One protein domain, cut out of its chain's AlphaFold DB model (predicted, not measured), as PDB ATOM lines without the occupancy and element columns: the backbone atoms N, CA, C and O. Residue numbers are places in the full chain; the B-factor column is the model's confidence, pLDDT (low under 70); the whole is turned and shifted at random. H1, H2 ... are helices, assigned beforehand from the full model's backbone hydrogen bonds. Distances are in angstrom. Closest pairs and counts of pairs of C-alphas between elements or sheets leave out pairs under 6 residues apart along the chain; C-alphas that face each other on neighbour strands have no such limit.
ATOM      1  N   GLU A   2     213.525 195.034 235.877       55.88
ATOM      2  CA  GLU A   2     214.354 193.829 235.649       55.88
ATOM      3  C   GLU A   2     214.113 192.710 236.682       55.88
ATOM      4  O   GLU A   2     214.062 191.544 236.323       55.88
ATOM      5  N   SER A   3     213.863 193.050 237.954       61.62
ATOM      6  CA  SER A   3     213.544 192.057 238.996       61.62
ATOM      7  C   SER A   3     212.242 191.278 238.756       61.62
ATOM      8  O   SER A   3     212.130 190.164 239.256       61.62
ATOM      9  N   ILE A   4     211.251 191.844 238.057       59.69
ATOM     10  CA  ILE A   4     209.962 191.172 237.802       59.69
ATOM     11  C   ILE A   4     210.136 190.180 236.657       59.69
ATOM     12  O   ILE A   4     209.780 189.014 236.807       59.69
ATOM     13  N   ASP A   5     210.758 190.623 235.563       60.47
ATOM     14  CA  ASP A   5     211.090 189.752 234.434       60.47
ATOM     15  C   ASP A   5     212.035 188.617 234.859       60.47
ATOM     16  O   ASP A   5     211.783 187.459 234.554       60.47
ATOM     17  N   ALA A   6     213.044 188.909 235.688       62.59
ATOM     18  CA  ALA A   6     213.956 187.896 236.222       62.59
ATOM     19  C   ALA A   6     213.291 186.880 237.172       62.59
ATOM     20  O   ALA A   6     213.819 185.786 237.340       62.59
ATOM     21  N   THR A   7     212.170 187.232 237.814       62.84
ATOM     22  CA  THR A   7     211.454 186.329 238.738       62.84
ATOM     23  C   THR A   7     210.398 185.495 238.017       62.84
ATOM     24  O   THR A   7     210.170 184.346 238.380       62.84
ATOM     25  N   LEU A   8     209.730 186.075 237.018       63.72
ATOM     26  CA  LEU A   8     208.606 185.452 236.312       63.72
ATOM     27  C   LEU A   8     208.973 184.929 234.918       63.72
ATOM     28  O   LEU A   8     208.125 184.324 234.271       63.72
ATOM     29  N   HIS A   9     210.212 185.151 234.469       71.44
ATOM     30  CA  HIS A   9     210.740 184.730 233.170       71.44
ATOM     31  C   HIS A   9     209.841 185.150 231.989       71.44
ATOM     32  O   HIS A   9     209.676 184.404 231.023       71.44
ATOM     33  N   LEU A  10     209.229 186.341 232.059       71.94
ATOM     34  CA  LEU A  10     208.199 186.787 231.106       71.94
ATOM     35  C   LEU A  10     208.758 186.910 229.683       71.94
ATOM     36  O   LEU A  10     208.130 186.434 228.736       71.94
ATOM     37  N   SER A  11     209.966 187.457 229.542       72.19
ATOM     38  CA  SER A  11     210.679 187.584 228.268       72.19
ATOM     39  C   SER A  11     210.993 186.233 227.611       72.19
ATOM     40  O   SER A  11     210.953 186.117 226.385       72.19
ATOM     41  N   GLU A  12     211.238 185.186 228.405       73.19
ATOM     42  CA  GLU A  12     211.462 183.816 227.928       73.19
ATOM     43  C   GLU A  12     210.144 183.132 227.526       73.19
ATOM     44  O   GLU A  12     210.071 182.478 226.486       73.19
ATOM     45  N   ILE A  13     209.079 183.338 228.305       73.44
ATOM     46  CA  ILE A  13     207.764 182.709 228.100       73.44
ATOM     47  C   ILE A  13     207.016 183.314 226.904       73.44
ATOM     48  O   ILE A  13     206.356 182.598 226.137       73.44
ATOM     49  N   PHE A  14     207.114 184.631 226.723       76.50
ATOM     50  CA  PHE A  14     206.445 185.354 225.641       76.50
ATOM     51  C   PHE A  14     207.359 185.646 224.444       76.50
ATOM     52  O   PHE A  14     206.856 185.956 223.364       76.50
ATOM     53  N   GLY A  15     208.679 185.474 224.586       68.00
ATOM     54  CA  GLY A  15     209.652 185.644 223.502       68.00
ATOM     55  C   GLY A  15     209.890 187.102 223.093       68.00
ATOM     56  O   GLY A  15     210.335 187.359 221.973       68.00
ATOM     57  N   LEU A  16     209.576 188.059 223.971       67.81
ATOM     58  CA  LEU A  16     209.706 189.497 223.734       67.81
ATOM     59  C   LEU A  16     210.906 190.040 224.533       67.81
ATOM     60  O   LEU A  16     210.958 189.925 225.750       67.81
ATOM     61  N   GLN A  17     211.900 190.627 223.851       57.97
ATOM     62  CA  GLN A  17     213.146 191.122 224.477       57.97
ATOM     63  C   GLN A  17     213.074 192.571 225.000       57.97
ATOM     64  O   GLN A  17     214.100 193.209 225.235       57.97
ATOM     65  N   THR A  18     211.883 193.147 225.144       57.94
ATOM     66  CA  THR A  18     211.730 194.584 225.411       57.94
ATOM     67  C   THR A  18     211.538 194.879 226.896       57.94
ATOM     68  O   THR A  18     210.506 194.550 227.467       57.94
ATOM     69  N   THR A  19     212.477 195.612 227.502       58.75
ATOM     70  CA  THR A  19     212.402 196.149 228.878       58.75
ATOM     71  C   THR A  19     211.517 197.398 229.004       58.75
ATOM     72  O   THR A  19     211.645 198.169 229.957       58.75
ATOM     73  N   GLU A  20     210.608 197.625 228.051       67.44
ATOM     74  CA  GLU A  20     209.678 198.747 228.121       67.44
ATOM     75  C   GLU A  20     208.642 198.511 229.233       67.44
ATOM     76  O   GLU A  20     207.935 197.497 229.214       67.44
ATOM     77  N   PRO A  21     208.475 199.461 230.173       67.19
ATOM     78  CA  PRO A  21     207.547 199.329 231.296       67.19
ATOM     79  C   PRO A  21     206.117 198.961 230.891       67.19
ATOM     80  O   PRO A  21     205.447 198.191 231.574       67.19
ATOM     81  N   ALA A  22     205.644 199.510 229.770       69.50
ATOM     82  CA  ALA A  22     204.288 199.290 229.284       69.50
ATOM     83  C   ALA A  22     204.069 197.851 228.790       69.50
ATOM     84  O   ALA A  22     203.007 197.280 229.032       69.50
ATOM     85  N   ILE A  23     205.073 197.261 228.136       73.00
ATOM     86  CA  ILE A  23     205.020 195.884 227.635       73.00
ATOM     87  C   ILE A  23     205.080 194.913 228.815       73.00
ATOM     88  O   ILE A  23     204.224 194.036 228.922       73.00
ATOM     89  N   LEU A  24     205.972 195.169 229.777       73.75
ATOM     90  CA  LEU A  24     206.080 194.379 231.006       73.75
ATOM     91  C   LEU A  24     204.780 194.366 231.822       73.75
ATOM     92  O   LEU A  24     204.425 193.341 232.391       73.75
ATOM     93  N   VAL A  25     204.033 195.475 231.878       77.19
ATOM     94  CA  VAL A  25     202.727 195.509 232.561       77.19
ATOM     95  C   VAL A  25     201.692 194.635 231.846       77.19
ATOM     96  O   VAL A  25     200.905 193.958 232.512       77.19
ATOM     97  N   VAL A  26     201.689 194.621 230.509       78.56
ATOM     98  CA  VAL A  26     200.804 193.748 229.718       78.56
ATOM     99  C   VAL A  26     201.168 192.281 229.941       78.56
ATOM    100  O   VAL A  26     200.280 191.484 230.235       78.56
ATOM    101  N   GLU A  27     202.453 191.931 229.863       77.56
ATOM    102  CA  GLU A  27     202.959 190.573 230.106       77.56
ATOM    103  C   GLU A  27     202.692 190.106 231.539       77.56
ATOM    104  O   GLU A  27     202.248 188.981 231.765       77.56
ATOM    105  N   PHE A  28     202.889 190.986 232.521       78.69
ATOM    106  CA  PHE A  28     202.639 190.682 233.923       78.69
ATOM    107  C   PHE A  28     201.152 190.424 234.180       78.69
ATOM    108  O   PHE A  28     200.790 189.378 234.707       78.69
ATOM    109  N   ILE A  29     200.260 191.325 233.763       80.38
ATOM    110  CA  ILE A  29     198.817 191.130 233.975       80.38
ATOM    111  C   ILE A  29     198.322 189.889 233.224       80.38
ATOM    112  O   ILE A  29     197.541 189.112 233.771       80.38
ATOM    113  N   PHE A  30     198.792 189.675 231.995       83.81
ATOM    114  CA  PHE A  30     198.423 188.499 231.217       83.81
ATOM    115  C   PHE A  30     198.925 187.198 231.856       83.81
ATOM    116  O   PHE A  30     198.157 186.243 231.945       83.81
ATOM    117  N   SER A  31     200.156 187.173 232.375       82.38
ATOM    118  CA  SER A  31     200.713 186.002 233.066       82.38
ATOM    119  C   SER A  31     199.978 185.675 234.362       82.38
ATOM    120  O   SER A  31     199.710 184.506 234.603       82.38
ATOM    121  N   ILE A  32     199.572 186.669 235.159       82.25
ATOM    122  CA  ILE A  32     198.771 186.434 236.372       82.25
ATOM    123  C   ILE A  32     197.424 185.797 236.025       82.25
ATOM    124  O   ILE A  32     197.030 184.808 236.640       82.25
ATOM    125  N   VAL A  33     196.720 186.330 235.021       83.94
ATOM    126  CA  VAL A  33     195.416 185.782 234.613       83.94
ATOM    127  C   VAL A  33     195.570 184.377 234.025       83.94
ATOM    128  O   VAL A  33     194.735 183.515 234.290       83.94
ATOM    129  N   TRP A  34     196.647 184.117 233.281       86.31
ATOM    130  CA  TRP A  34     196.940 182.783 232.763       86.31
ATOM    131  C   TRP A  34     197.318 181.804 233.878       86.31
ATOM    132  O   TRP A  34     196.788 180.704 233.915       86.31
ATOM    133  N   GLN A  35     198.151 182.194 234.840       82.06
ATOM    134  CA  GLN A  35     198.496 181.342 235.984       82.06
ATOM    135  C   GLN A  35     197.261 180.948 236.797       82.06
ATOM    136  O   GLN A  35     197.139 179.797 237.200       82.06
ATOM    137  N   LEU A  36     196.320 181.877 236.998       84.31
ATOM    138  CA  LEU A  36     195.037 181.568 237.633       84.31
ATOM    139  C   LEU A  36     194.219 180.569 236.807       84.31
ATOM    140  O   LEU A  36     193.576 179.691 237.382       84.31
ATOM    141  N   LEU A  37     194.237 180.694 235.478       86.12
ATOM    142  CA  LEU A  37     193.552 179.779 234.568       86.12
ATOM    143  C   LEU A  37     194.172 178.376 234.612       86.12
ATOM    144  O   LEU A  37     193.442 177.412 234.816       86.12
ATOM    145  N   ASP A  38     195.495 178.267 234.488       82.06
ATOM    146  CA  ASP A  38     196.211 176.989 234.537       82.06
ATOM    147  C   ASP A  38     196.035 176.312 235.902       82.06
ATOM    148  O   ASP A  38     195.730 175.125 235.947       82.06
ATOM    149  N   ALA A  39     196.126 177.060 237.008       82.12
ATOM    150  CA  ALA A  39     195.871 176.526 238.348       82.12
ATOM    151  C   ALA A  39     194.421 176.040 238.513       82.12
ATOM    152  O   ALA A  39     194.189 174.983 239.089       82.12
ATOM    153  N   SER A  40     193.444 176.770 237.959       84.94
ATOM    154  CA  SER A  40     192.036 176.350 238.005       84.94
ATOM    155  C   SER A  40     191.781 175.096 237.161       84.94
ATOM    156  O   SER A  40     190.968 174.254 237.532       84.94
ATOM    157  N   LEU A  41     192.467 174.961 236.022       84.19
ATOM    158  CA  LEU A  41     192.406 173.765 235.186       84.19
ATOM    159  C   LEU A  41     193.096 172.568 235.851       84.19
ATOM    160  O   LEU A  41     192.602 171.453 235.709       84.19
ATOM    161  N   ASP A  42     194.206 172.782 236.557       83.50
ATOM    162  CA  ASP A  42     194.929 171.737 237.292       83.50
ATOM    163  C   ASP A  42     194.110 171.220 238.482       83.50
ATOM    164  O   ASP A  42     193.891 170.016 238.608       83.50
ATOM    165  N   ASP A  43     193.546 172.133 239.282       80.94
ATOM    166  CA  ASP A  43     192.670 171.808 240.416       80.94
ATOM    167  C   ASP A  43     191.452 170.964 240.004       80.94
ATOM    168  O   ASP A  43     190.989 170.113 240.765       80.94
ATOM    169  N   GLU A  44     190.928 171.184 238.793       83.19
ATOM    170  CA  GLU A  44     189.787 170.440 238.247       83.19
ATOM    171  C   GLU A  44     190.187 169.253 237.347       83.19
ATOM    172  O   GLU A  44     189.314 168.593 236.776       83.19
ATOM    173  N   GLY A  45     191.486 168.958 237.206       81.38
ATOM    174  CA  GLY A  45     191.994 167.858 236.376       81.38
ATOM    175  C   GLY A  45     191.751 168.033 234.869       81.38
ATOM    176  O   GLY A  45     191.761 167.064 234.111       81.38
ATOM    177  N   LEU A  46     191.505 169.265 234.417       82.44
ATOM    178  CA  LEU A  46     191.248 169.627 233.022       82.44
ATOM    179  C   LEU A  46     192.528 169.995 232.260       82.44
ATOM    180  O   LEU A  46     192.508 170.060 231.031       82.44
ATOM    181  N   LEU A  47     193.643 170.219 232.959       77.19
ATOM    182  CA  LEU A  47     194.909 170.645 232.357       77.19
ATOM    183  C   LEU A  47     195.448 169.635 231.325       77.19
ATOM    184  O   LEU A  47     195.984 170.034 230.291       77.19
ATOM    185  N   GLU A  48     195.226 168.333 231.536       71.12
ATOM    186  CA  GLU A  48     195.625 167.263 230.604       71.12
ATOM    187  C   GLU A  48     194.899 167.320 229.244       71.12
ATOM    188  O   GLU A  48     195.355 166.723 228.266       71.12
ATOM    189  N   LEU A  49     193.771 168.038 229.172       69.06
ATOM    190  CA  LEU A  49     192.971 168.217 227.957       69.06
ATOM    191  C   LEU A  49     193.432 169.416 227.111       69.06
ATOM    192  O   LEU A  49     192.915 169.618 226.011       69.06
ATOM    193  N   THR A  50     194.390 170.205 227.601       70.19
ATOM    194  CA  THR A  50     195.001 171.313 226.853       70.19
ATOM    195  C   THR A  50     196.070 170.800 225.876       70.19
ATOM    196  O   THR A  50     196.644 169.726 226.070       70.19
ATOM    197  N   GLU A  51     196.371 171.558 224.813       60.53
ATOM    198  CA  GLU A  51     197.374 171.159 223.804       60.53
ATOM    199  C   GLU A  51     198.779 170.941 224.400       60.53
ATOM    200  O   GLU A  51     199.541 170.106 223.909       60.53
ATOM    201  N   GLU A  52     199.106 171.650 225.482       61.00
ATOM    202  CA  GLU A  52     200.420 171.614 226.134       61.00
ATOM    203  C   GLU A  52     200.545 170.546 227.215       61.00
ATOM    204  O   GLU A  52     201.665 170.148 227.540       61.00
ATOM    205  N   LYS A  53     199.414 170.030 227.720       63.38
ATOM    206  CA  LYS A  53     199.297 168.932 228.703       63.38
ATOM    207  C   LYS A  53     199.995 169.155 230.049       63.38
ATOM    208  O   LYS A  53     199.880 168.310 230.930       63.38
ATOM    209  N   VAL A  54     200.731 170.250 230.205       61.38
ATOM    210  CA  VAL A  54     201.482 170.643 231.396       61.38
ATOM    211  C   VAL A  54     201.417 172.163 231.495       61.38
ATOM    212  O   VAL A  54     201.504 172.852 230.480       61.38
ATOM    213  N   SER A  55     201.290 172.682 232.716       63.78
ATOM    214  CA  SER A  55     201.373 174.119 232.984       63.78
ATOM    215  C   SER A  55     202.693 174.682 232.452       63.78
ATOM    216  O   SER A  55     203.769 174.143 232.735       63.78
ATOM    217  N   ARG A  56     202.630 175.806 231.725       64.69
ATOM    218  CA  ARG A  56     203.833 176.562 231.322       64.69
ATOM    219  C   ARG A  56     204.557 177.168 232.521       64.69
ATOM    220  O   ARG A  56     205.740 177.492 232.443       64.69
ATOM    221  N   TRP A  57     203.845 177.324 233.630       65.31
ATOM    222  CA  TRP A  57     204.340 177.912 234.859       65.31
ATOM    223  C   TRP A  57     204.828 176.782 235.755       65.31
ATOM    224  O   TRP A  57     204.046 176.118 236.436       65.31
ATOM    225  N   ALA A  58     206.139 176.542 235.740       52.12
ATOM    226  CA  ALA A  58     206.777 175.575 236.622       52.12
ATOM    227  C   ALA A  58     206.802 176.108 238.065       52.12
ATOM    228  O   ALA A  58     207.851 176.476 238.593       52.12
ATOM    229  N   ILE A  59     205.647 176.147 238.727       51.81
ATOM    230  CA  ILE A  59     205.603 176.304 240.176       51.81
ATOM    231  C   ILE A  59     206.020 174.944 240.729       51.81
ATOM    232  O   ILE A  59     205.214 174.022 240.821       51.81
ATOM    233  N   LYS A  75     189.559 163.654 257.700       58.06
ATOM    234  CA  LYS A  75     189.035 164.987 258.044       58.06
ATOM    235  C   LYS A  75     189.952 166.101 257.530       58.06
ATOM    236  O   LYS A  75     189.464 167.178 257.195       58.06
ATOM    237  N   ASN A  76     191.254 165.820 257.440       64.50
ATOM    238  CA  ASN A  76     192.254 166.712 256.856       64.50
ATOM    239  C   ASN A  76     192.212 166.694 255.325       64.50
ATOM    240  O   ASN A  76     192.333 167.757 254.719       64.50
ATOM    241  N   ILE A  77     191.990 165.531 254.700       67.62
ATOM    242  CA  ILE A  77     191.779 165.431 253.246       67.62
ATOM    243  C   ILE A  77     190.516 166.200 252.849       67.62
ATOM    244  O   ILE A  77     190.598 167.124 252.048       67.62
ATOM    245  N   ALA A  78     189.383 165.941 253.510       71.56
ATOM    246  CA  ALA A  78     188.132 166.648 253.236       71.56
ATOM    247  C   ALA A  78     188.225 168.165 253.497       71.56
ATOM    248  O   ALA A  78     187.543 168.961 252.851       71.56
ATOM    249  N   TYR A  79     189.047 168.594 254.460       71.94
ATOM    250  CA  TYR A  79     189.320 170.013 254.694       71.94
ATOM    251  C   TYR A  79     190.176 170.627 253.578       71.94
ATOM    252  O   TYR A  79     189.842 171.709 253.097       71.94
ATOM    253  N   ARG A  80     191.232 169.932 253.127       65.88
ATOM    254  CA  ARG A  80     192.067 170.363 251.995       65.88
ATOM    255  C   ARG A  80     191.270 170.429 250.696       65.88
ATOM    256  O   ARG A  80     191.334 171.452 250.030       65.88
ATOM    257  N   GLU A  81     190.453 169.422 250.397       77.00
ATOM    258  CA  GLU A  81     189.559 169.416 249.232       77.00
ATOM    259  C   GLU A  81     188.563 170.581 249.273       77.00
ATOM    260  O   GLU A  81     188.303 171.225 248.260       77.00
ATOM    261  N   ARG A  82     188.002 170.906 250.448       75.56
ATOM    262  CA  ARG A  82     187.130 172.087 250.594       75.56
ATOM    263  C   ARG A  82     187.877 173.391 250.344       75.56
ATOM    264  O   ARG A  82     187.315 174.289 249.724       75.56
ATOM    265  N   LEU A  83     189.104 173.503 250.849       70.50
ATOM    266  CA  LEU A  83     189.926 174.695 250.672       70.50
ATOM    267  C   LEU A  83     190.346 174.860 249.207       70.50
ATOM    268  O   LEU A  83     190.236 175.960 248.678       70.50
ATOM    269  N   GLN A  84     190.745 173.767 248.555       75.44
ATOM    270  CA  GLN A  84     191.055 173.728 247.129       75.44
ATOM    271  C   GLN A  84     189.843 174.184 246.315       75.44
ATOM    272  O   GLN A  84     189.925 175.210 245.659       75.44
ATOM    273  N   ASN A  85     188.673 173.556 246.492       80.38
ATOM    274  CA  ASN A  85     187.439 173.949 245.798       80.38
ATOM    275  C   ASN A  85     187.072 175.434 245.991       80.38
ATOM    276  O   ASN A  85     186.607 176.095 245.057       80.38
ATOM    277  N   PHE A  86     187.260 175.977 247.201       76.19
ATOM    278  CA  PHE A  86     187.013 177.395 247.468       76.19
ATOM    279  C   PHE A  86     188.011 178.295 246.729       76.19
ATOM    280  O   PHE A  86     187.608 179.289 246.124       76.19
ATOM    281  N   ASN A  87     189.294 177.932 246.741       78.56
ATOM    282  CA  ASN A  87     190.350 178.664 246.050       78.56
ATOM    283  C   ASN A  87     190.163 178.627 244.531       78.56
ATOM    284  O   ASN A  87     190.252 179.676 243.901       78.56
ATOM    285  N   THR A  88     189.825 177.469 243.961       80.81
ATOM    286  CA  THR A  88     189.501 177.312 242.538       80.81
ATOM    287  C   THR A  88     188.315 178.198 242.158       80.81
ATOM    288  O   THR A  88     188.396 178.979 241.216       80.81
ATOM    289  N   THR A  89     187.236 178.182 242.951       82.56
ATOM    290  CA  THR A  89     186.073 179.058 242.714       82.56
ATOM    291  C   THR A  89     186.471 180.538 242.739       82.56
ATOM    292  O   THR A  89     186.103 181.297 241.843       82.56
ATOM    293  N   MET A  90     187.264 180.948 243.732       78.31
ATOM    294  CA  MET A  90     187.759 182.319 243.863       78.31
ATOM    295  C   MET A  90     188.663 182.719 242.686       78.31
ATOM    296  O   MET A  90     188.545 183.829 242.173       78.31
ATOM    297  N   ALA A  91     189.547 181.828 242.233       79.94
ATOM    298  CA  ALA A  91     190.429 182.071 241.096       79.94
ATOM    299  C   ALA A  91     189.623 182.324 239.814       79.94
ATOM    300  O   ALA A  91     189.860 183.317 239.125       79.94
ATOM    301  N   ILE A  92     188.604 181.501 239.549       83.19
ATOM    302  CA  ILE A  92     187.693 181.664 238.408       83.19
ATOM    303  C   ILE A  92     186.924 182.991 238.488       83.19
ATOM    304  O   ILE A  92     186.796 183.704 237.488       83.19
ATOM    305  N   GLU A  93     186.447 183.375 239.675       81.81
ATOM    306  CA  GLU A  93     185.785 184.667 239.883       81.81
ATOM    307  C   GLU A  93     186.734 185.846 239.622       81.81
ATOM    308  O   GLU A  93     186.340 186.815 238.967       81.81
ATOM    309  N   ILE A  94     187.991 185.757 240.064       80.00
ATOM    310  CA  ILE A  94     189.024 186.767 239.807       80.00
ATOM    311  C   ILE A  94     189.306 186.881 238.302       80.00
ATOM    312  O   ILE A  94     189.323 187.998 237.782       80.00
ATOM    313  N   ILE A  95     189.448 185.765 237.576       83.31
ATOM    314  CA  ILE A  95     189.584 185.765 236.104       83.31
ATOM    315  C   ILE A  95     188.409 186.520 235.465       83.31
ATOM    316  O   ILE A  95     188.613 187.412 234.636       83.31
ATOM    317  N   GLY A  96     187.178 186.232 235.902       80.81
ATOM    318  CA  GLY A  96     185.981 186.948 235.460       80.81
ATOM    319  C   GLY A  96     186.047 188.454 235.727       80.81
ATOM    320  O   GLY A  96     185.732 189.249 234.842       80.81
ATOM    321  N   GLN A  97     186.512 188.867 236.909       81.31
ATOM    322  CA  GLN A  97     186.688 190.283 237.250       81.31
ATOM    323  C   GLN A  97     187.727 190.971 236.356       81.31
ATOM    324  O   GLN A  97     187.482 192.090 235.901       81.31
ATOM    325  N   PHE A  98     188.846 190.310 236.042       79.00
ATOM    326  CA  PHE A  98     189.848 190.832 235.105       79.00
ATOM    327  C   PHE A  98     189.278 191.012 233.689       79.00
ATOM    328  O   PHE A  98     189.579 192.012 233.031       79.00
ATOM    329  N   LEU A  99     188.429 190.091 233.229       80.62
ATOM    330  CA  LEU A  99     187.803 190.156 231.904       80.62
ATOM    331  C   LEU A  99     186.645 191.165 231.823       80.62
ATOM    332  O   LEU A  99     186.410 191.740 230.763       80.62
ATOM    333  N   GLN A 100     185.933 191.415 232.925       77.44
ATOM    334  CA  GLN A 100     184.825 192.378 232.972       77.44
ATOM    335  C   GLN A 100     185.280 193.810 233.265       77.44
ATOM    336  O   GLN A 100     184.642 194.774 232.832       77.44
ATOM    337  N   ASN A 101     186.370 193.983 234.014       76.25
ATOM    338  CA  ASN A 101     186.874 195.306 234.343       76.25
ATOM    339  C   ASN A 101     187.407 196.005 233.083       76.25
ATOM    340  O   ASN A 101     188.203 195.471 232.310       76.25
ATOM    341  N   LYS A 102     186.954 197.245 232.869       71.75
ATOM    342  CA  LYS A 102     187.222 198.024 231.654       71.75
ATOM    343  C   LYS A 102     188.714 198.242 231.388       71.75
ATOM    344  O   LYS A 102     189.109 198.314 230.231       71.75
ATOM    345  N   VAL A 103     189.532 198.400 232.425       71.50
ATOM    346  CA  VAL A 103     190.966 198.685 232.277       71.50
ATOM    347  C   VAL A 103     191.725 197.395 231.995       71.50
ATOM    348  O   VAL A 103     192.440 197.311 230.999       71.50
ATOM    349  N   THR A 104     191.526 196.371 232.818       75.25
ATOM    350  CA  THR A 104     192.232 195.092 232.688       75.25
ATOM    351  C   THR A 104     191.843 194.338 231.421       75.25
ATOM    352  O   THR A 104     192.723 193.826 230.743       75.25
ATOM    353  N   SER A 105     190.569 194.352 231.017       75.88
ATOM    354  CA  SER A 105     190.122 193.741 229.752       75.88
ATOM    355  C   SER A 105     190.785 194.369 228.525       75.88
ATOM    356  O   SER A 105     191.151 193.672 227.581       75.88
ATOM    357  N   ARG A 106     191.007 195.688 228.545       74.25
ATOM    358  CA  ARG A 106     191.728 196.402 227.482       74.25
ATOM    359  C   ARG A 106     193.217 196.072 227.477       74.25
ATOM    360  O   ARG A 106     193.786 195.944 226.400       74.25
ATOM    361  N   ILE A 107     193.830 195.904 228.648       76.81
ATOM    362  CA  ILE A 107     195.223 195.448 228.768       76.81
ATOM    363  C   ILE A 107     195.357 194.016 228.230       76.81
ATOM    364  O   ILE A 107     196.221 193.757 227.398       76.81
ATOM    365  N   LEU A 108     194.451 193.112 228.605       79.81
ATOM    366  CA  LEU A 108     194.399 191.746 228.074       79.81
ATOM    367  C   LEU A 108     194.168 191.738 226.552       79.81
ATOM    368  O   LEU A 108     194.770 190.950 225.832       79.81
ATOM    369  N   TYR A 109     193.391 192.683 226.015       78.31
ATOM    370  CA  TYR A 109     193.251 192.846 224.565       78.31
ATOM    371  C   TYR A 109     194.561 193.258 223.864       78.31
ATOM    372  O   TYR A 109     194.780 192.907 222.703       78.31
ATOM    373  N   LEU A 110     195.468 193.970 224.542       78.56
ATOM    374  CA  LEU A 110     196.799 194.244 223.991       78.56
ATOM    375  C   LEU A 110     197.628 192.959 223.876       78.56
ATOM    376  O   LEU A 110     198.375 192.829 222.904       78.56
ATOM    377  N   ALA A 111     197.442 191.986 224.776       77.25
ATOM    378  CA  ALA A 111     198.056 190.665 224.643       77.25
ATOM    379  C   ALA A 111     197.593 189.961 223.356       77.25
ATOM    380  O   ALA A 111     198.425 189.435 222.626       77.25
ATOM    381  N   ARG A 112     196.311 190.068 222.969       78.94
ATOM    382  CA  ARG A 112     195.810 189.541 221.678       78.94
ATOM    383  C   ARG A 112     196.564 190.090 220.464       78.94
ATOM    384  O   ARG A 112     196.807 189.357 219.508       78.94
ATOM    385  N   ARG A 113     196.887 191.388 220.467       72.25
ATOM    386  CA  ARG A 113     197.541 192.054 219.326       72.25
ATOM    387  C   ARG A 113     199.038 191.778 219.249       72.25
ATOM    388  O   ARG A 113     199.561 191.712 218.143       72.25
ATOM    389  N   ASN A 114     199.701 191.647 220.396       72.31
ATOM    390  CA  ASN A 114     201.159 191.535 220.471       72.31
ATOM    391  C   ASN A 114     201.643 190.086 220.667       72.31
ATOM    392  O   ASN A 114     202.737 189.752 220.234       72.31
ATOM    393  N   MET A 115     200.815 189.213 221.248       77.06
ATOM    394  CA  MET A 115     201.111 187.810 221.574       77.06
ATOM    395  C   MET A 115     199.990 186.891 221.053       77.06
ATOM    396  O   MET A 115     199.351 186.152 221.798       77.06
ATOM    397  N   SER A 116     199.695 186.980 219.753       74.81
ATOM    398  CA  SER A 116     198.511 186.340 219.150       74.81
ATOM    399  C   SER A 116     198.465 184.810 219.287       74.81
ATOM    400  O   SER A 116     197.389 184.270 219.529       74.81
ATOM    401  N   SER A 117     199.605 184.117 219.193       79.12
ATOM    402  CA  SER A 117     199.698 182.665 219.407       79.12
ATOM    403  C   SER A 117     199.316 182.283 220.832       79.12
ATOM    404  O   SER A 117     198.483 181.409 221.042       79.12
ATOM    405  N   HIS A 118     199.875 182.997 221.808       83.50
ATOM    406  CA  HIS A 118     199.600 182.793 223.225       83.50
ATOM    407  C   HIS A 118     198.142 183.129 223.552       83.50
ATOM    408  O   HIS A 118     197.480 182.397 224.276       83.50
ATOM    409  N   TRP A 119     197.591 184.184 222.957       85.00
ATOM    410  CA  TRP A 119     196.183 184.527 223.128       85.00
ATOM    411  C   TRP A 119     195.227 183.430 222.642       85.00
ATOM    412  O   TRP A 119     194.209 183.184 223.284       85.00
ATOM    413  N   VAL A 120     195.532 182.765 221.524       83.88
ATOM    414  CA  VAL A 120     194.700 181.660 221.016       83.88
ATOM    415  C   VAL A 120     194.679 180.499 222.009       83.88
ATOM    416  O   VAL A 120     193.592 180.059 222.378       83.88
ATOM    417  N   SER A 121     195.844 180.063 222.497       85.31
ATOM    418  CA  SER A 121     195.935 179.001 223.510       85.31
ATOM    419  C   SER A 121     195.220 179.388 224.807       85.31
ATOM    420  O   SER A 121     194.465 178.595 225.360       85.31
ATOM    421  N   PHE A 122     195.377 180.638 225.251       86.44
ATOM    422  CA  PHE A 122     194.676 181.166 226.421       86.44
ATOM    423  C   PHE A 122     193.150 181.078 226.275       86.44
ATOM    424  O   PHE A 122     192.470 180.607 227.185       86.44
ATOM    425  N   ILE A 123     192.596 181.492 225.129       86.12
ATOM    426  CA  ILE A 123     191.148 181.427 224.887       86.12
ATOM    427  C   ILE A 123     190.654 179.982 224.824       86.12
ATOM    428  O   ILE A 123     189.615 179.690 225.406       86.12
ATOM    429  N   GLN A 124     191.397 179.073 224.193       85.94
ATOM    430  CA  GLN A 124     191.043 177.649 224.167       85.94
ATOM    431  C   GLN A 124     190.986 177.054 225.581       85.94
ATOM    432  O   GLN A 124     190.016 176.379 225.927       85.94
ATOM    433  N   SER A 125     191.980 177.350 226.422       86.81
ATOM    434  CA  SER A 125     192.005 176.936 227.830       86.81
ATOM    435  C   SER A 125     190.847 177.540 228.633       86.81
ATOM    436  O   SER A 125     190.235 176.870 229.465       86.81
ATOM    437  N   LEU A 126     190.491 178.795 228.355       87.38
ATOM    438  CA  LEU A 126     189.391 179.489 229.018       87.38
ATOM    439  C   LEU A 126     188.013 178.945 228.596       87.38
ATOM    440  O   LEU A 126     187.118 178.818 229.430       87.38
ATOM    441  N   GLU A 127     187.843 178.578 227.325       86.19
ATOM    442  CA  GLU A 127     186.645 177.899 226.815       86.19
ATOM    443  C   GLU A 127     186.504 176.487 227.394       86.19
ATOM    444  O   GLU A 127     185.406 176.089 227.790       86.19
ATOM    445  N   LEU A 128     187.617 175.753 227.505       86.56
ATOM    446  CA  LEU A 128     187.671 174.440 228.145       86.56
ATOM    447  C   LEU A 128     187.216 174.520 229.609       86.56
ATOM    448  O   LEU A 128     186.364 173.727 230.022       86.56
ATOM    449  N   LEU A 129     187.737 175.498 230.358       86.50
ATOM    450  CA  LEU A 129     187.321 175.783 231.729       86.50
ATOM    451  C   LEU A 129     185.829 176.142 231.778       86.50
ATOM    452  O   LEU A 129     185.076 175.547 232.544       86.50
ATOM    453  N   GLY A 130     185.382 177.065 230.921       83.94
ATOM    454  CA  GLY A 130     183.993 177.515 230.863       83.94
ATOM    455  C   GLY A 130     182.998 176.377 230.624       83.94
ATOM    456  O   GLY A 130     181.970 176.308 231.299       83.94
ATOM    457  N   ALA A 131     183.307 175.461 229.705       83.75
ATOM    458  CA  ALA A 131     182.425 174.355 229.337       83.75
ATOM    459  C   ALA A 131     182.399 173.213 230.373       83.75
ATOM    460  O   ALA A 131     181.355 172.581 230.585       83.75
ATOM    461  N   ASN A 132     183.533 172.931 231.019       83.75
ATOM    462  CA  ASN A 132     183.690 171.713 231.815       83.75
ATOM    463  C   ASN A 132     183.693 171.954 233.326       83.75
ATOM    464  O   ASN A 132     183.288 171.040 234.049       83.75
ATOM    465  N   SER A 133     184.018 173.166 233.790       84.50
ATOM    466  CA  SER A 133     184.256 173.432 235.210       84.50
ATOM    467  C   SER A 133     183.053 173.104 236.102       84.50
ATOM    468  O   SER A 133     181.919 173.540 235.863       84.50
ATOM    469  N   ALA A 134     183.304 172.327 237.154       81.19
ATOM    470  CA  ALA A 134     182.339 172.019 238.199       81.19
ATOM    471  C   ALA A 134     182.207 173.174 239.204       81.19
ATOM    472  O   ALA A 134     181.101 173.425 239.693       81.19
ATOM    473  N   ALA A 135     183.292 173.908 239.483       78.94
ATOM    474  CA  ALA A 135     183.266 175.068 240.374       78.94
ATOM    475  C   ALA A 135     182.414 176.204 239.784       78.94
ATOM    476  O   ALA A 135     181.555 176.771 240.465       78.94
ATOM    477  N   LEU A 136     182.563 176.464 238.483       74.88
ATOM    478  CA  LEU A 136     181.819 177.499 237.763       74.88
ATOM    479  C   LEU A 136     180.314 177.197 237.683       74.88
ATOM    480  O   LEU A 136     179.499 178.098 237.858       74.88
ATOM    481  N   LYS A 137     179.925 175.925 237.505       74.31
ATOM    482  CA  LYS A 137     178.508 175.491 237.515       74.31
ATOM    483  C   LYS A 137     177.804 175.755 238.850       74.31
ATOM    484  O   LYS A 137     176.581 175.866 238.882       74.31
ATOM    485  N   ASN A 138     178.568 175.853 239.937       67.06
ATOM    486  CA  ASN A 138     178.060 176.089 241.285       67.06
ATOM    487  C   ASN A 138     178.228 177.550 241.755       67.06
ATOM    488  O   ASN A 138     177.690 177.905 242.810       67.06
ATOM    489  N   SER A 139     178.939 178.403 241.003       67.44
ATOM    490  CA  SER A 139     179.125 179.817 241.357       67.44
ATOM    491  C   SER A 139     177.851 180.630 241.110       67.44
ATOM    492  O   SER A 139     177.153 180.477 240.110       67.44
ATOM    493  N   LYS A 140     177.546 181.534 242.048       63.75
ATOM    494  CA  LYS A 140     176.416 182.478 241.954       63.75
ATOM    495  C   LYS A 140     176.807 183.823 241.340       63.75
ATOM    496  O   LYS A 140     175.921 184.601 240.999       63.75
ATOM    497  N   VAL A 141     178.106 184.120 241.273       63.69
ATOM    498  CA  VAL A 141     178.637 185.447 240.928       63.69
ATOM    499  C   VAL A 141     178.967 185.537 239.438       63.69
ATOM    500  O   VAL A 141     178.749 186.582 238.828       63.69
ATOM    501  N   LEU A 142     179.425 184.434 238.839       67.81
ATOM    502  CA  LEU A 142     179.778 184.355 237.426       67.81
ATOM    503  C   LEU A 142     179.209 183.062 236.813       67.81
ATOM    504  O   LEU A 142     179.773 181.997 237.044       67.81
ATOM    505  N   PRO A 143     178.098 183.111 236.054       67.50
ATOM    506  CA  PRO A 143     177.584 181.921 235.382       67.50
ATOM    507  C   PRO A 143     178.513 181.500 234.230       67.50
ATOM    508  O   PRO A 143     179.151 182.347 233.598       67.50
ATOM    509  N   SER A 144     178.569 180.196 233.939       66.25
ATOM    510  CA  SER A 144     179.400 179.604 232.872       66.25
ATOM    511  C   SER A 144     179.181 180.281 231.515       66.25
ATOM    512  O   SER A 144     180.133 180.606 230.802       66.25
ATOM    513  N   GLU A 145     177.930 180.622 231.218       66.00
ATOM    514  CA  GLU A 145     177.533 181.327 230.007       66.00
ATOM    515  C   GLU A 145     178.120 182.742 229.951       66.00
ATOM    516  O   GLU A 145     178.514 183.184 228.879       66.00
ATOM    517  N   ALA A 146     178.257 183.445 231.081       68.44
ATOM    518  CA  ALA A 146     178.859 184.778 231.098       68.44
ATOM    519  C   ALA A 146     180.366 184.731 230.820       68.44
ATOM    520  O   ALA A 146     180.879 185.623 230.150       68.44
ATOM    521  N   LEU A 147     181.073 183.700 231.293       73.75
ATOM    522  CA  LEU A 147     182.501 183.522 231.015       73.75
ATOM    523  C   LEU A 147     182.732 183.187 229.531       73.75
ATOM    524  O   LEU A 147     183.567 183.821 228.891       73.75
ATOM    525  N   LEU A 148     181.923 182.297 228.950       71.44
ATOM    526  CA  LEU A 148     181.965 181.970 227.515       71.44
ATOM    527  C   LEU A 148     181.504 183.136 226.617       71.44
ATOM    528  O   LEU A 148     181.998 183.348 225.512       71.44
ATOM    529  N   GLU A 149     180.569 183.960 227.081       68.69
ATOM    530  CA  GLU A 149     180.169 185.167 226.357       68.69
ATOM    531  C   GLU A 149     181.265 186.244 226.357       68.69
ATOM    532  O   GLU A 149     181.358 187.008 225.390       68.69
ATOM    533  N   LEU A 150     182.099 186.293 227.404       65.12
ATOM    534  CA  LEU A 150     183.274 187.170 227.494       65.12
ATOM    535  C   LEU A 150     184.414 186.728 226.565       65.12
ATOM    536  O   LEU A 150     185.204 187.580 226.161       65.12
ATOM    537  N   THR A 151     184.483 185.444 226.189       63.12
ATOM    538  CA  THR A 151     185.436 184.943 225.181       63.12
ATOM    539  C   THR A 151     184.928 185.111 223.753       63.12
ATOM    540  O   THR A 151     185.730 185.254 222.829       63.12
ATOM    541  N   SER A 152     183.604 185.166 223.558       59.72
ATOM    542  CA  SER A 152     183.017 185.350 222.232       59.72
ATOM    543  C   SER A 152     183.450 186.682 221.599       59.72
ATOM    544  O   SER A 152     183.296 187.768 222.173       59.72
TER     545      SER A 152
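What this domain is: This is residues 2 to 59 and 75 to 152 of the 480 residues of the protein "mediator of RNA polymerase II transcription subunit 33A-like" of Gossypium hirsutum (UniProt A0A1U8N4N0). Look first at the two longest helices, H4 and H3, which cross on one another and run opposite ways; H6 packs on the second half of H3, and the short H8 lies side by side with H6. H5 crosses the first half of H3 nearly at a right angle, between the end of H4 and the beginning of H6, while the short H2 packs on H3 and the first residues of H4, 75 to 80, stick out from the body. The printed part has 136 residues with eight named helices, H1 to H8 in order along the chain, and no named strand; the class is all helix. The whole is compact, with a radius of gyration of the C-alphas of 15.3 A, and its C-alphas span 48 by 32 by 25 A.

How they stand to each other: Begin with H4, residues 75 to 100, and H3, residues 21 to 43, the two hubs, each touching four other helices. They touch at a steep tilt of 38 degrees, opposite ways, H3 with residues 33 to 43 alone; the closest C-alphas, those of Ser 40 and Thr 88, are 5.3 A apart. H6, residues 116 to 132, touches H3 at a shallow tilt of 31 degrees, the same way, with residues 122 to 129 alone on its side and 34 to 41 alone on that of H3; look at Leu 41 and Leu 129, the closest C-alphas, 6.5 A apart. H4 and H6 are apart. H8, residues 144 to 151, touches H6 at a shallow tilt of 11 degrees, opposite ways, closest at the C-alphas of Gly 130 and Ser 144, 5.4 A. H8 only just touches H4, with 3 pairs of C-alphas within 8 A, the closest those of Gly 96 and Leu 147 at 6.6 A. H5, residues 102 to 114, stands about perpendicular to H3, at 83 degrees, and touches residues 26 to 30 of it alone; the closest C-alphas are those of Val 26 and Ile 107, 5.9 A. H5 touches H4 only at the corner, at the C-alphas of Leu 99 and Ser 105, 4.8 A, and H6 only at the corner, at those of Arg 112 and Trp 119, 5.2 A. H7, residues 134 to 138, touches H4, closest at the C-alphas of Thr 89 and Ala 135, 5.4 A. H2, residues 10 to 14, touches H3 at the C-alphas of Leu 10 and Glu 27, 6.5 A. H1, residues 2 to 8, is close to H3 but not clearly touching, with the C-alphas of Asp 5 and Leu 24 7.6 A apart. Every O i to N i+4 pair is within hydrogen-bond range in H1, H2, H3, H4, H6 and H8; in H5 it is 8 of 9, and in H7 0 of 1, beside 1 of 2 O i to N i+3 pairs.

Where its parts are: Find C-alpha 75 at (189.035, 164.987, 258.044); from there H4 runs 37.4 A to C-alpha 100 at (184.825, 192.378, 232.972). H3 covers 32.6 A from Pro 21 to Asp 43, H6 24.4 A from Ser 116 to Asn 132, and H5 19.0 A from Lys 102 to Asn 114. The short ones are H1, Glu 2 to Leu 8; H2, Leu 10 to Phe 14; H7, Ala 134 to Asn 138; and H8, which ends at C-alpha 151, (185.436, 184.943, 225.181).

The domain as a whole: The two C-alphas farthest apart, those of Glu 20 and Lys 75, are 49.6 A apart. Residues 60 to 74 are not printed, and C-alphas 59 and 75 stand 26.9 A apart across this cut, which lies in the link from H3 to H4. Before it, residues 44 to 59 hold no named element. Of the links printed whole, H2 to H3 is short and the others are tight. The mean pLDDT of the printed part is 74.4, and 42 residues are under 70, among them residues 2 to 8, 51 to 59 and 138 to 146.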